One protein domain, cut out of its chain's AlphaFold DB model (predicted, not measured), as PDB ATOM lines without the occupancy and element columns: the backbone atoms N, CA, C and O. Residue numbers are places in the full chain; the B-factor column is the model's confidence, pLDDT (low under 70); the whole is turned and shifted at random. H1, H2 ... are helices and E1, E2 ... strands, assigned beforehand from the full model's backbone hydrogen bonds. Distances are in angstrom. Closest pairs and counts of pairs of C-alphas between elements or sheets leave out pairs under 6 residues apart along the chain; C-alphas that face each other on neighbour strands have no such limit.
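This is residues 34 to 107 of the 112 residues of an uncharacterized protein of Alphaproteobacteria bacterium (UniProt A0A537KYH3). A small three-stranded sheet has the long helix H3 over one face, and the helical hairpin of H1 and H2 sits off its E1 side. The printed part has 74 residues, with three named helices and three named strands in the order E1 H1 H2 E2 E3 H3; the antiparallel sheet runs E1 E2 E3, and the class is mixed. It is compact, radius of gyration of the C-alphas 12.5 A, yet elongated, 38 by 21 by 18 A.

Start at E1, residues 36 to 39, antiparallel to E2, residues 72 to 75; N 36 and O 75, 2.8 A apart, are within hydrogen-bond range. H1, residues 42 to 55, only grazes the sheet; its closest C-alphas to E1 are Arg 45 and Pro 39, 5.2 A. H2, residues 60 to 66, touches H1, closest C-alphas Thr 65 and Phe 48, 6.6 A, opposite ways at a shallow tilt of 28 degrees. E2 and E3, residues 83 to 87, form a hairpin, with N 74 and O 84 at 2.9 A. H3, residues 90 to 104, makes two layers, a helix on one face of the sheet, at a height over the sheet of 8.9 A; its closest C-alphas to E2 are Ala 93 and Ala 74, 5.4 A. In H1, H2 and H3 every O i to N i+4 pair is within hydrogen-bond range.

Find C-alpha 36 at (103.349, 149.355, 148.204), where E1 begins. H1 runs 19.8 A; H3 runs 21.3 A to C-alpha 104 at (88.310, 152.401, 154.803).

The farthest C-alphas, Arg 60 and Gly 107, are 38.7 A apart. The printed part has no cut and no long link; pLDDT is under 70 at residues 34 and 105 to 107.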
ATOM      1  N   ALA A  34      97.745 153.285 146.034       64.94
ATOM      2  CA  ALA A  34      97.620 153.896 147.345       64.94
ATOM      3  C   ALA A  34      98.709 153.360 148.301       64.94
ATOM      4  O   ALA A  34      99.237 154.106 149.115       64.94
ATOM      5  N   GLY A  35      99.166 152.113 148.115       75.94
ATOM      6  CA  GLY A  35     100.245 151.502 148.885       75.94
ATOM      7  C   GLY A  35     101.357 150.847 148.056       75.94
ATOM      8  O   GLY A  35     101.556 151.077 146.855       75.94
ATOM      9  N   ARG A  36     102.167 150.036 148.746       85.44
ATOM     10  CA  ARG A  36     103.349 149.355 148.204       85.44
ATOM     11  C   ARG A  36     103.263 147.849 148.420       85.44
ATOM     12  O   ARG A  36     103.430 147.362 149.531       85.44
ATOM     13  N   VAL A  37     103.107 147.094 147.337       87.69
ATOM     14  CA  VAL A  37     103.182 145.626 147.386       87.69
ATOM     15  C   VAL A  37     104.613 145.155 147.135       87.69
ATOM     16  O   VAL A  37     105.176 145.396 146.059       87.69
ATOM     17  N   GLU A  38     105.201 144.477 148.120       89.44
ATOM     18  CA  GLU A  38     106.589 144.008 148.085       89.44
ATOM     19  C   GLU A  38     106.798 142.697 148.870       89.44
ATOM     20  O   GLU A  38     105.980 142.342 149.717       89.44
ATOM     21  N   PRO A  39     107.892 141.953 148.626       91.31
ATOM     22  CA  PRO A  39     108.187 140.738 149.382       91.31
ATOM     23  C   PRO A  39     108.429 140.994 150.882       91.31
ATOM     24  O   PRO A  39     109.017 142.008 151.291       91.31
ATOM     25  N   VAL A  40     108.051 140.025 151.722       90.75
ATOM     26  CA  VAL A  40     108.290 140.076 153.178       90.75
ATOM     27  C   VAL A  40     109.772 139.890 153.503       90.75
ATOM     28  O   VAL A  40     110.303 140.600 154.354       90.75
ATOM     29  N   LYS A  41     110.466 138.977 152.813       89.69
ATOM     30  CA  LYS A  41     111.892 138.718 153.070       89.69
ATOM     31  C   LYS A  41     112.746 139.926 152.665       89.69
ATOM     32  O   LYS A  41     112.621 140.417 151.544       89.69
ATOM     33  N   LEU A  42     113.640 140.367 153.556       87.31
ATOM     34  CA  LEU A  42     114.425 141.598 153.389       87.31
ATOM     35  C   LEU A  42     115.278 141.589 152.109       87.31
ATOM     36  O   LEU A  42     115.240 142.539 151.334       87.31
ATOM     37  N   TRP A  43     115.972 140.482 151.841       88.25
ATOM     38  CA  TRP A  43     116.806 140.323 150.645       88.25
ATOM     39  C   TRP A  43     115.987 140.368 149.349       88.25
ATOM     40  O   TRP A  43     116.369 141.053 148.403       88.25
ATOM     41  N   LYS A  44     114.809 139.722 149.322       89.50
ATOM     42  CA  LYS A  44     113.885 139.807 148.180       89.50
ATOM     43  C   LYS A  44     113.409 141.240 147.994       89.50
ATOM     44  O   LYS A  44     113.360 141.725 146.877       89.50
ATOM     45  N   ARG A  45     113.087 141.944 149.074       89.44
ATOM     46  CA  ARG A  45     112.643 143.337 149.000       89.44
ATOM     47  C   ARG A  45     113.713 144.261 148.429       89.44
ATOM     48  O   ARG A  45     113.394 145.094 147.587       89.44
ATOM     49  N   LEU A  46     114.962 144.109 148.864       89.38
ATOM     50  CA  LEU A  46     116.081 144.897 148.345       89.38
ATOM     51  C   LEU A  46     116.308 144.616 146.860       89.38
ATOM     52  O   LEU A  46     116.326 145.556 146.071       89.38
ATOM     53  N   ALA A  47     116.367 143.340 146.469       88.88
ATOM     54  CA  ALA A  47     116.500 142.954 145.067       88.88
ATOM     55  C   ALA A  47     115.330 143.485 144.220       88.88
ATOM     56  O   ALA A  47     115.536 144.067 143.162       88.88
ATOM     57  N   PHE A  48     114.102 143.367 144.720       88.12
ATOM     58  CA  PHE A  48     112.897 143.860 144.062       88.12
ATOM     59  C   PHE A  48     112.924 145.376 143.835       88.12
ATOM     60  O   PHE A  48     112.610 145.850 142.743       88.12
ATOM     61  N   ARG A  49     113.327 146.143 144.855       87.31
ATOM     62  CA  ARG A  49     113.456 147.602 144.765       87.31
ATOM     63  C   ARG A  49     114.582 148.003 143.815       87.31
ATOM     64  O   ARG A  49     114.354 148.866 142.979       87.31
ATOM     65  N   ALA A  50     115.744 147.357 143.901       87.94
ATOM     66  CA  ALA A  50     116.874 147.624 143.015       87.94
ATOM     67  C   ALA A  50     116.521 147.352 141.546       87.94
ATOM     68  O   ALA A  50     116.738 148.207 140.693       87.94
ATOM     69  N   LEU A  51     115.893 146.207 141.255       86.94
ATOM     70  CA  LEU A  51     115.474 145.852 139.897       86.94
ATOM     71  C   LEU A  51     114.450 146.845 139.341       86.94
ATOM     72  O   LEU A  51     114.581 147.268 138.197       86.94
ATOM     73  N   ARG A  52     113.472 147.273 140.149       83.75
ATOM     74  CA  ARG A  52     112.511 148.309 139.740       83.75
ATOM     75  C   ARG A  52     113.151 149.671 139.500       83.75
ATOM     76  O   ARG A  52     112.698 150.397 138.624       83.75
ATOM     77  N   LEU A  53     114.172 150.023 140.274       84.25
ATOM     78  CA  LEU A  53     114.834 151.321 140.165       84.25
ATOM     79  C   LEU A  53     115.751 151.379 138.936       84.25
ATOM     80  O   LEU A  53     115.812 152.407 138.274       84.25
ATOM     81  N   LEU A  54     116.406 150.263 138.600       84.38
ATOM     82  CA  LEU A  54     117.327 150.172 137.463       84.38
ATOM     83  C   LEU A  54     116.625 149.916 136.122       84.38
ATOM     84  O   LEU A  54     117.089 150.390 135.091       84.38
ATOM     85  N   LEU A  55     115.535 149.143 136.118       82.56
ATOM     86  CA  LEU A  55     114.907 148.640 134.886       82.56
ATOM     87  C   LEU A  55     113.477 149.160 134.684       82.56
ATOM     88  O   LEU A  55     112.851 148.877 133.663       82.56
ATOM     89  N   GLY A  56     112.956 149.919 135.649       77.06
ATOM     90  CA  GLY A  56     111.601 150.453 135.639       77.06
ATOM     91  C   GLY A  56     110.515 149.425 135.980       77.06
ATOM     92  O   GLY A  56     110.764 148.287 136.377       77.06
ATOM     93  N   ASP A  57     109.259 149.848 135.826       73.44
ATOM     94  CA  ASP A  57     108.067 149.058 136.182       73.44
ATOM     95  C   ASP A  57     107.509 148.187 135.041       73.44
ATOM     96  O   ASP A  57     106.519 147.460 135.221       73.44
ATOM     97  N   LYS A  58     108.124 148.249 133.859       73.69
ATOM     98  CA  LYS A  58     107.670 147.573 132.638       73.69
ATOM     99  C   LYS A  58     108.747 146.620 132.119       73.69
ATOM    100  O   LYS A  58     109.931 146.810 132.357       73.69
ATOM    101  N   GLY A  59     108.321 145.585 131.400       79.38
ATOM    102  CA  GLY A  59     109.218 144.617 130.771       79.38
ATOM    103  C   GLY A  59     109.359 143.293 131.524       79.38
ATOM    104  O   GLY A  59     108.767 143.065 132.583       79.38
ATOM    105  N   ARG A  60     110.153 142.394 130.937       83.44
ATOM    106  CA  ARG A  60     110.267 140.983 131.341       83.44
ATOM    107  C   ARG A  60     110.742 140.806 132.781       83.44
ATOM    108  O   ARG A  60     110.266 139.911 133.471       83.44
ATOM    109  N   ILE A  61     111.636 141.677 133.248       83.62
ATOM    110  CA  ILE A  61     112.181 141.616 134.610       83.62
ATOM    111  C   ILE A  61     111.130 142.052 135.631       83.62
ATOM    112  O   ILE A  61     110.952 141.385 136.649       83.62
ATOM    113  N   ALA A  62     110.345 143.090 135.331       79.00
ATOM    114  CA  ALA A  62     109.210 143.463 136.166       79.00
ATOM    115  C   ALA A  62     108.195 142.307 136.270       79.00
ATOM    116  O   ALA A  62     107.761 141.981 137.369       79.00
ATOM    117  N   SER A  63     107.874 141.613 135.171       82.44
ATOM    118  CA  SER A  63     106.988 140.436 135.218       82.44
ATOM    119  C   SER A  63     107.599 139.248 135.965       82.44
ATOM    120  O   SER A  63     106.911 138.603 136.750       82.44
ATOM    121  N   TRP A  64     108.899 138.996 135.807       86.94
ATOM    122  CA  TRP A  64     109.601 137.956 136.560       86.94
ATOM    123  C   TRP A  64     109.606 138.233 138.066       86.94
ATOM    124  O   TRP A  64     109.333 137.346 138.866       86.94
ATOM    125  N   THR A  65     109.847 139.477 138.475       85.00
ATOM    126  CA  THR A  65     109.784 139.837 139.897       85.00
ATOM    127  C   THR A  65     108.374 139.725 140.480       85.00
ATOM    128  O   THR A  65     108.234 139.445 141.670       85.00
ATOM    129  N   ARG A  66     107.321 139.884 139.661       83.69
ATOM    130  CA  ARG A  66     105.925 139.649 140.074       83.69
ATOM    131  C   ARG A  66     105.627 138.168 140.320       83.69
ATOM    132  O   ARG A  66     104.816 137.884 141.190       83.69
ATOM    133  N   SER A  67     106.303 137.245 139.631       85.00
ATOM    134  CA  SER A  67     106.093 135.798 139.790       85.00
ATOM    135  C   SER A  67     106.890 135.162 140.934       85.00
ATOM    136  O   SER A  67     106.829 133.949 141.147       85.00
ATOM    137  N   TRP A  68     107.651 135.951 141.700       87.88
ATOM    138  CA  TRP A  68     108.404 135.424 142.833       87.88
ATOM    139  C   TRP A  68     107.475 134.812 143.886       87.88
ATOM    140  O   TRP A  68     106.537 135.448 144.367       87.88
ATOM    141  N   LYS A  69     107.791 133.586 144.320       82.94
ATOM    142  CA  LYS A  69     107.066 132.919 145.411       82.94
ATOM    143  C   LYS A  69     107.167 133.723 146.712       82.94
ATOM    144  O   LYS A  69     108.257 134.212 147.049       82.94
ATOM    145  N   GLY A  70     106.040 133.838 147.416       74.69
ATOM    146  CA  GLY A  70     105.892 134.591 148.660       74.69
ATOM    147  C   GLY A  70     106.699 134.049 149.846       74.69
ATOM    148  O   GLY A  70     107.500 133.117 149.693       74.69
ATOM    149  N   PRO A  71     106.561 134.671 151.030       90.38
ATOM    150  CA  PRO A  71     105.485 135.604 151.401       90.38
ATOM    151  C   PRO A  71     105.654 137.058 150.902       90.38
ATOM    152  O   PRO A  71     106.776 137.577 150.813       90.38
ATOM    153  N   TRP A  72     104.523 137.709 150.611       92.50
ATOM    154  CA  TRP A  72     104.347 139.101 150.170       92.50
ATOM    155  C   TRP A  72     103.607 139.940 151.224       92.50
ATOM    156  O   TRP A  72     102.950 139.402 152.111       92.50
ATOM    157  N   ARG A  73     103.753 141.267 151.148       91.75
ATOM    158  CA  ARG A  73     103.045 142.232 152.000       91.75
ATOM    159  C   ARG A  73     102.529 143.421 151.197       91.75
ATOM    160  O   ARG A  73     103.170 143.817 150.220       91.75
ATOM    161  N   ALA A  74     101.435 144.010 151.659       90.31
ATOM    162  CA  ALA A  74     100.935 145.302 151.213       90.31
ATOM    163  C   ALA A  74     101.211 146.364 152.283       90.31
ATOM    164  O   ALA A  74     100.734 146.277 153.407       90.31
ATOM    165  N   ASP A  75     102.026 147.354 151.942       88.94
ATOM    166  CA  ASP A  75     102.378 148.478 152.802       88.94
ATOM    167  C   ASP A  75     101.458 149.662 152.492       88.94
ATOM    168  O   ASP A  75     101.660 150.353 151.491       88.94
ATOM    169  N   LEU A  76     100.440 149.874 153.328       86.12
ATOM    170  CA  LEU A  76      99.422 150.912 153.135       86.12
ATOM    171  C   LEU A  76      99.748 152.202 153.888       86.12
ATOM    172  O   LEU A  76      98.919 153.104 153.941       86.12
ATOM    173  N   ARG A  77     100.968 152.342 154.427       82.94
ATOM    174  CA  ARG A  77     101.375 153.533 155.196       82.94
ATOM    175  C   ARG A  77     101.270 154.836 154.405       82.94
ATOM    176  O   ARG A  77     101.089 155.891 154.997       82.94
ATOM    177  N   LEU A  78     101.368 154.764 153.076       75.38
ATOM    178  CA  LEU A  78     101.169 155.914 152.184       75.38
ATOM    179  C   LEU A  78      99.717 156.428 152.174       75.38
ATOM    180  O   LEU A  78      99.502 157.590 151.852       75.38
ATOM    181  N   SER A  79      98.758 155.590 152.565       74.50
ATOM    182  CA  SER A  79      97.330 155.906 152.708       74.50
ATOM    183  C   SER A  79      96.893 156.005 154.172       74.50
ATOM    184  O   SER A  79      95.713 155.874 154.462       74.50
ATOM    185  N   GLY A  80      97.831 156.144 155.119       76.56
ATOM    186  CA  GLY A  80      97.518 156.132 156.554       76.56
ATOM    187  C   GLY A  80      97.142 154.752 157.117       76.56
ATOM    188  O   GLY A  80      96.772 154.645 158.281       76.56
ATOM    189  N   GLY A  81      97.260 153.691 156.313       82.25
ATOM    190  CA  GLY A  81      96.876 152.333 156.681       82.25
ATOM    191  C   GLY A  81      98.000 151.472 157.273       82.25
ATOM    192  O   GLY A  81      99.175 151.860 157.292       82.25
ATOM    193  N   PRO A  82      97.656 150.255 157.732       88.06
ATOM    194  CA  PRO A  82      98.604 149.300 158.291       88.06
ATOM    195  C   PRO A  82      99.459 148.614 157.213       88.06
ATOM    196  O   PRO A  82      99.215 148.700 156.008       88.06
ATOM    197  N   VAL A  83     100.476 147.869 157.649       89.69
ATOM    198  CA  VAL A  83     101.175 146.916 156.777       89.69
ATOM    199  C   VAL A  83     100.473 145.566 156.889       89.69
ATOM    200  O   VAL A  83     100.472 144.955 157.953       89.69
ATOM    201  N   LEU A  84      99.891 145.094 155.792       88.19
ATOM    202  CA  LEU A  84      99.226 143.798 155.709       88.19
ATOM    203  C   LEU A  84     100.236 142.731 155.279       88.19
ATOM    204  O   LEU A  84     100.847 142.828 154.211       88.19
ATOM    205  N   HIS A  85     100.442 141.731 156.127       86.75
ATOM    206  CA  HIS A  85     101.417 140.657 155.932       86.75
ATOM    207  C   HIS A  85     100.757 139.374 155.388       86.75
ATOM    208  O   HIS A  85      99.548 139.322 155.212       86.75
ATOM    209  N   GLU A  86     101.571 138.343 155.141       83.00
ATOM    210  CA  GLU A  86     101.136 136.942 154.951       83.00
ATOM    211  C   GLU A  86     100.494 136.546 153.616       83.00
ATOM    212  O   GLU A  86     100.093 135.399 153.452       83.00
ATOM    213  N   ALA A  87     100.510 137.406 152.602       86.19
ATOM    214  CA  ALA A  87     100.057 136.993 151.279       86.19
ATOM    215  C   ALA A  87     101.000 135.936 150.666       86.19
ATOM    216  O   ALA A  87     102.213 136.155 150.529       86.19
ATOM    217  N   ALA A  88     100.459 134.787 150.261       85.00
ATOM    218  CA  ALA A  88     101.223 133.714 149.629       85.00
ATOM    219  C   ALA A  88     101.694 134.121 148.225       85.00
ATOM    220  O   ALA A  88     102.801 133.770 147.792       85.00
ATOM    221  N   THR A  89     100.876 134.911 147.532       86.12
ATOM    222  CA  THR A  89     101.159 135.456 146.202       86.12
ATOM    223  C   THR A  89     101.129 136.978 146.206       86.12
ATOM    224  O   THR A  89     100.623 137.629 147.122       86.12
ATOM    225  N   ARG A  90     101.690 137.579 145.156       85.75
ATOM    226  CA  ARG A  90     101.643 139.031 144.993       85.75
ATOM    227  C   ARG A  90     100.210 139.505 144.753       85.75
ATOM    228  O   ARG A  90      99.819 140.559 145.245       85.75
ATOM    229  N   GLU A  91      99.446 138.742 143.984       83.81
ATOM    230  CA  GLU A  91      98.063 139.029 143.606       83.81
ATOM    231  C   GLU A  91      97.165 139.067 144.843       83.81
ATOM    232  O   GLU A  91      96.302 139.934 144.962       83.81
ATOM    233  N   GLU A  92      97.417 138.176 145.798       83.56
ATOM    234  CA  GLU A  92      96.753 138.186 147.094       83.56
ATOM    235  C   GLU A  92      97.097 139.446 147.899       83.56
ATOM    236  O   GLU A  92      96.186 140.109 148.386       83.56
ATOM    237  N   ALA A  93      98.367 139.862 147.947       87.19
ATOM    238  CA  ALA A  93      98.753 141.110 148.615       87.19
ATOM    239  C   ALA A  93      98.074 142.341 147.987       87.19
ATOM    240  O   ALA A  93      97.622 143.231 148.701       87.19
ATOM    241  N   VAL A  94      97.964 142.385 146.653       84.62
ATOM    242  CA  VAL A  94      97.222 143.445 145.945       84.62
ATOM    243  C   VAL A  94      95.738 143.406 146.315       84.62
ATOM    244  O   VAL A  94      95.131 144.448 146.542       84.62
ATOM    245  N   ARG A  95      95.136 142.218 146.412       83.00
ATOM    246  CA  ARG A  95      93.735 142.076 146.825       83.00
ATOM    247  C   ARG A  95      93.512 142.555 148.258       83.00
ATOM    248  O   ARG A  95      92.496 143.188 148.517       83.00
ATOM    249  N   MET A  96      94.445 142.275 149.166       85.44
ATOM    250  CA  MET A  96      94.405 142.774 150.543       85.44
ATOM    251  C   MET A  96      94.476 144.305 150.590       85.44
ATOM    252  O   MET A  96      93.671 144.917 151.283       85.44
ATOM    253  N   GLU A  97      95.383 144.914 149.815       85.50
ATOM    254  CA  GLU A  97      95.471 146.375 149.645       85.50
ATOM    255  C   GLU A  97      94.135 146.963 149.187       85.50
ATOM    256  O   GLU A  97      93.582 147.832 149.851       85.50
ATOM    257  N   VAL A  98      93.587 146.451 148.082       80.62
ATOM    258  CA  VAL A  98      92.327 146.949 147.516       80.62
ATOM    259  C   VAL A  98      91.168 146.752 148.486       80.62
ATOM    260  O   VAL A  98      90.342 147.644 148.626       80.62
ATOM    261  N   ARG A  99      91.104 145.609 149.176       83.25
ATOM    262  CA  ARG A  99      90.052 145.342 150.159       83.25
ATOM    263  C   ARG A  99      90.100 146.335 151.314       83.25
ATOM    264  O   ARG A  99      89.049 146.816 151.707       83.25
ATOM    265  N   TRP A 100      91.289 146.632 151.838       82.75
ATOM    266  CA  TRP A 100      91.437 147.611 152.911       82.75
ATOM    267  C   TRP A 100      91.043 149.014 152.446       82.75
ATOM    268  O   TRP A 100      90.287 149.681 153.139       82.75
ATOM    269  N   LEU A 101      91.479 149.422 151.248       77.88
ATOM    270  CA  LEU A 101      91.089 150.711 150.668       77.88
ATOM    271  C   LEU A 101      89.574 150.796 150.475       77.88
ATOM    272  O   LEU A 101      88.969 151.757 150.905       77.88
ATOM    273  N   ILE A 102      88.933 149.776 149.907       77.19
ATOM    274  CA  ILE A 102      87.469 149.758 149.774       77.19
ATOM    275  C   ILE A 102      86.796 149.875 151.145       77.19
ATOM    276  O   ILE A 102      85.834 150.606 151.281       77.19
ATOM    277  N   ASP A 103      87.278 149.169 152.160       75.38
ATOM    278  CA  ASP A 103      86.645 149.166 153.481       75.38
ATOM    279  C   ASP A 103      86.823 150.498 154.240       75.38
ATOM    280  O   ASP A 103      85.952 150.874 155.015       75.38
ATOM    281  N   HIS A 104      87.929 151.219 154.013       72.88
ATOM    282  CA  HIS A 104      88.310 152.401 154.803       72.88
ATOM    283  C   HIS A 104      88.214 153.745 154.047       72.88
ATOM    284  O   HIS A 104      88.080 154.777 154.692       72.88
ATOM    285  N   ASP A 105      88.225 153.763 152.709       65.50
ATOM    286  CA  ASP A 105      88.133 154.984 151.875       65.50
ATOM    287  C   ASP A 105      86.668 155.463 151.713       65.50
ATOM    288  O   ASP A 105      86.418 156.586 151.297       65.50
ATOM    289  N   PHE A 106      85.668 154.656 152.114       52.38
ATOM    290  CA  PHE A 106      84.258 155.087 152.212       52.38
ATOM    291  C   PHE A 106      83.894 155.743 153.561       52.38
ATOM    292  O   PHE A 106      82.717 156.007 153.810       52.38
ATOM    293  N   GLY A 107      84.870 155.997 154.440       43.06
ATOM    294  CA  GLY A 107      84.636 156.579 155.766       43.06
ATOM    295  C   GLY A 107      84.632 158.110 155.822       43.06
ATOM    296  O   GLY A 107      83.928 158.667 156.660       43.06
TER     297      GLY A 107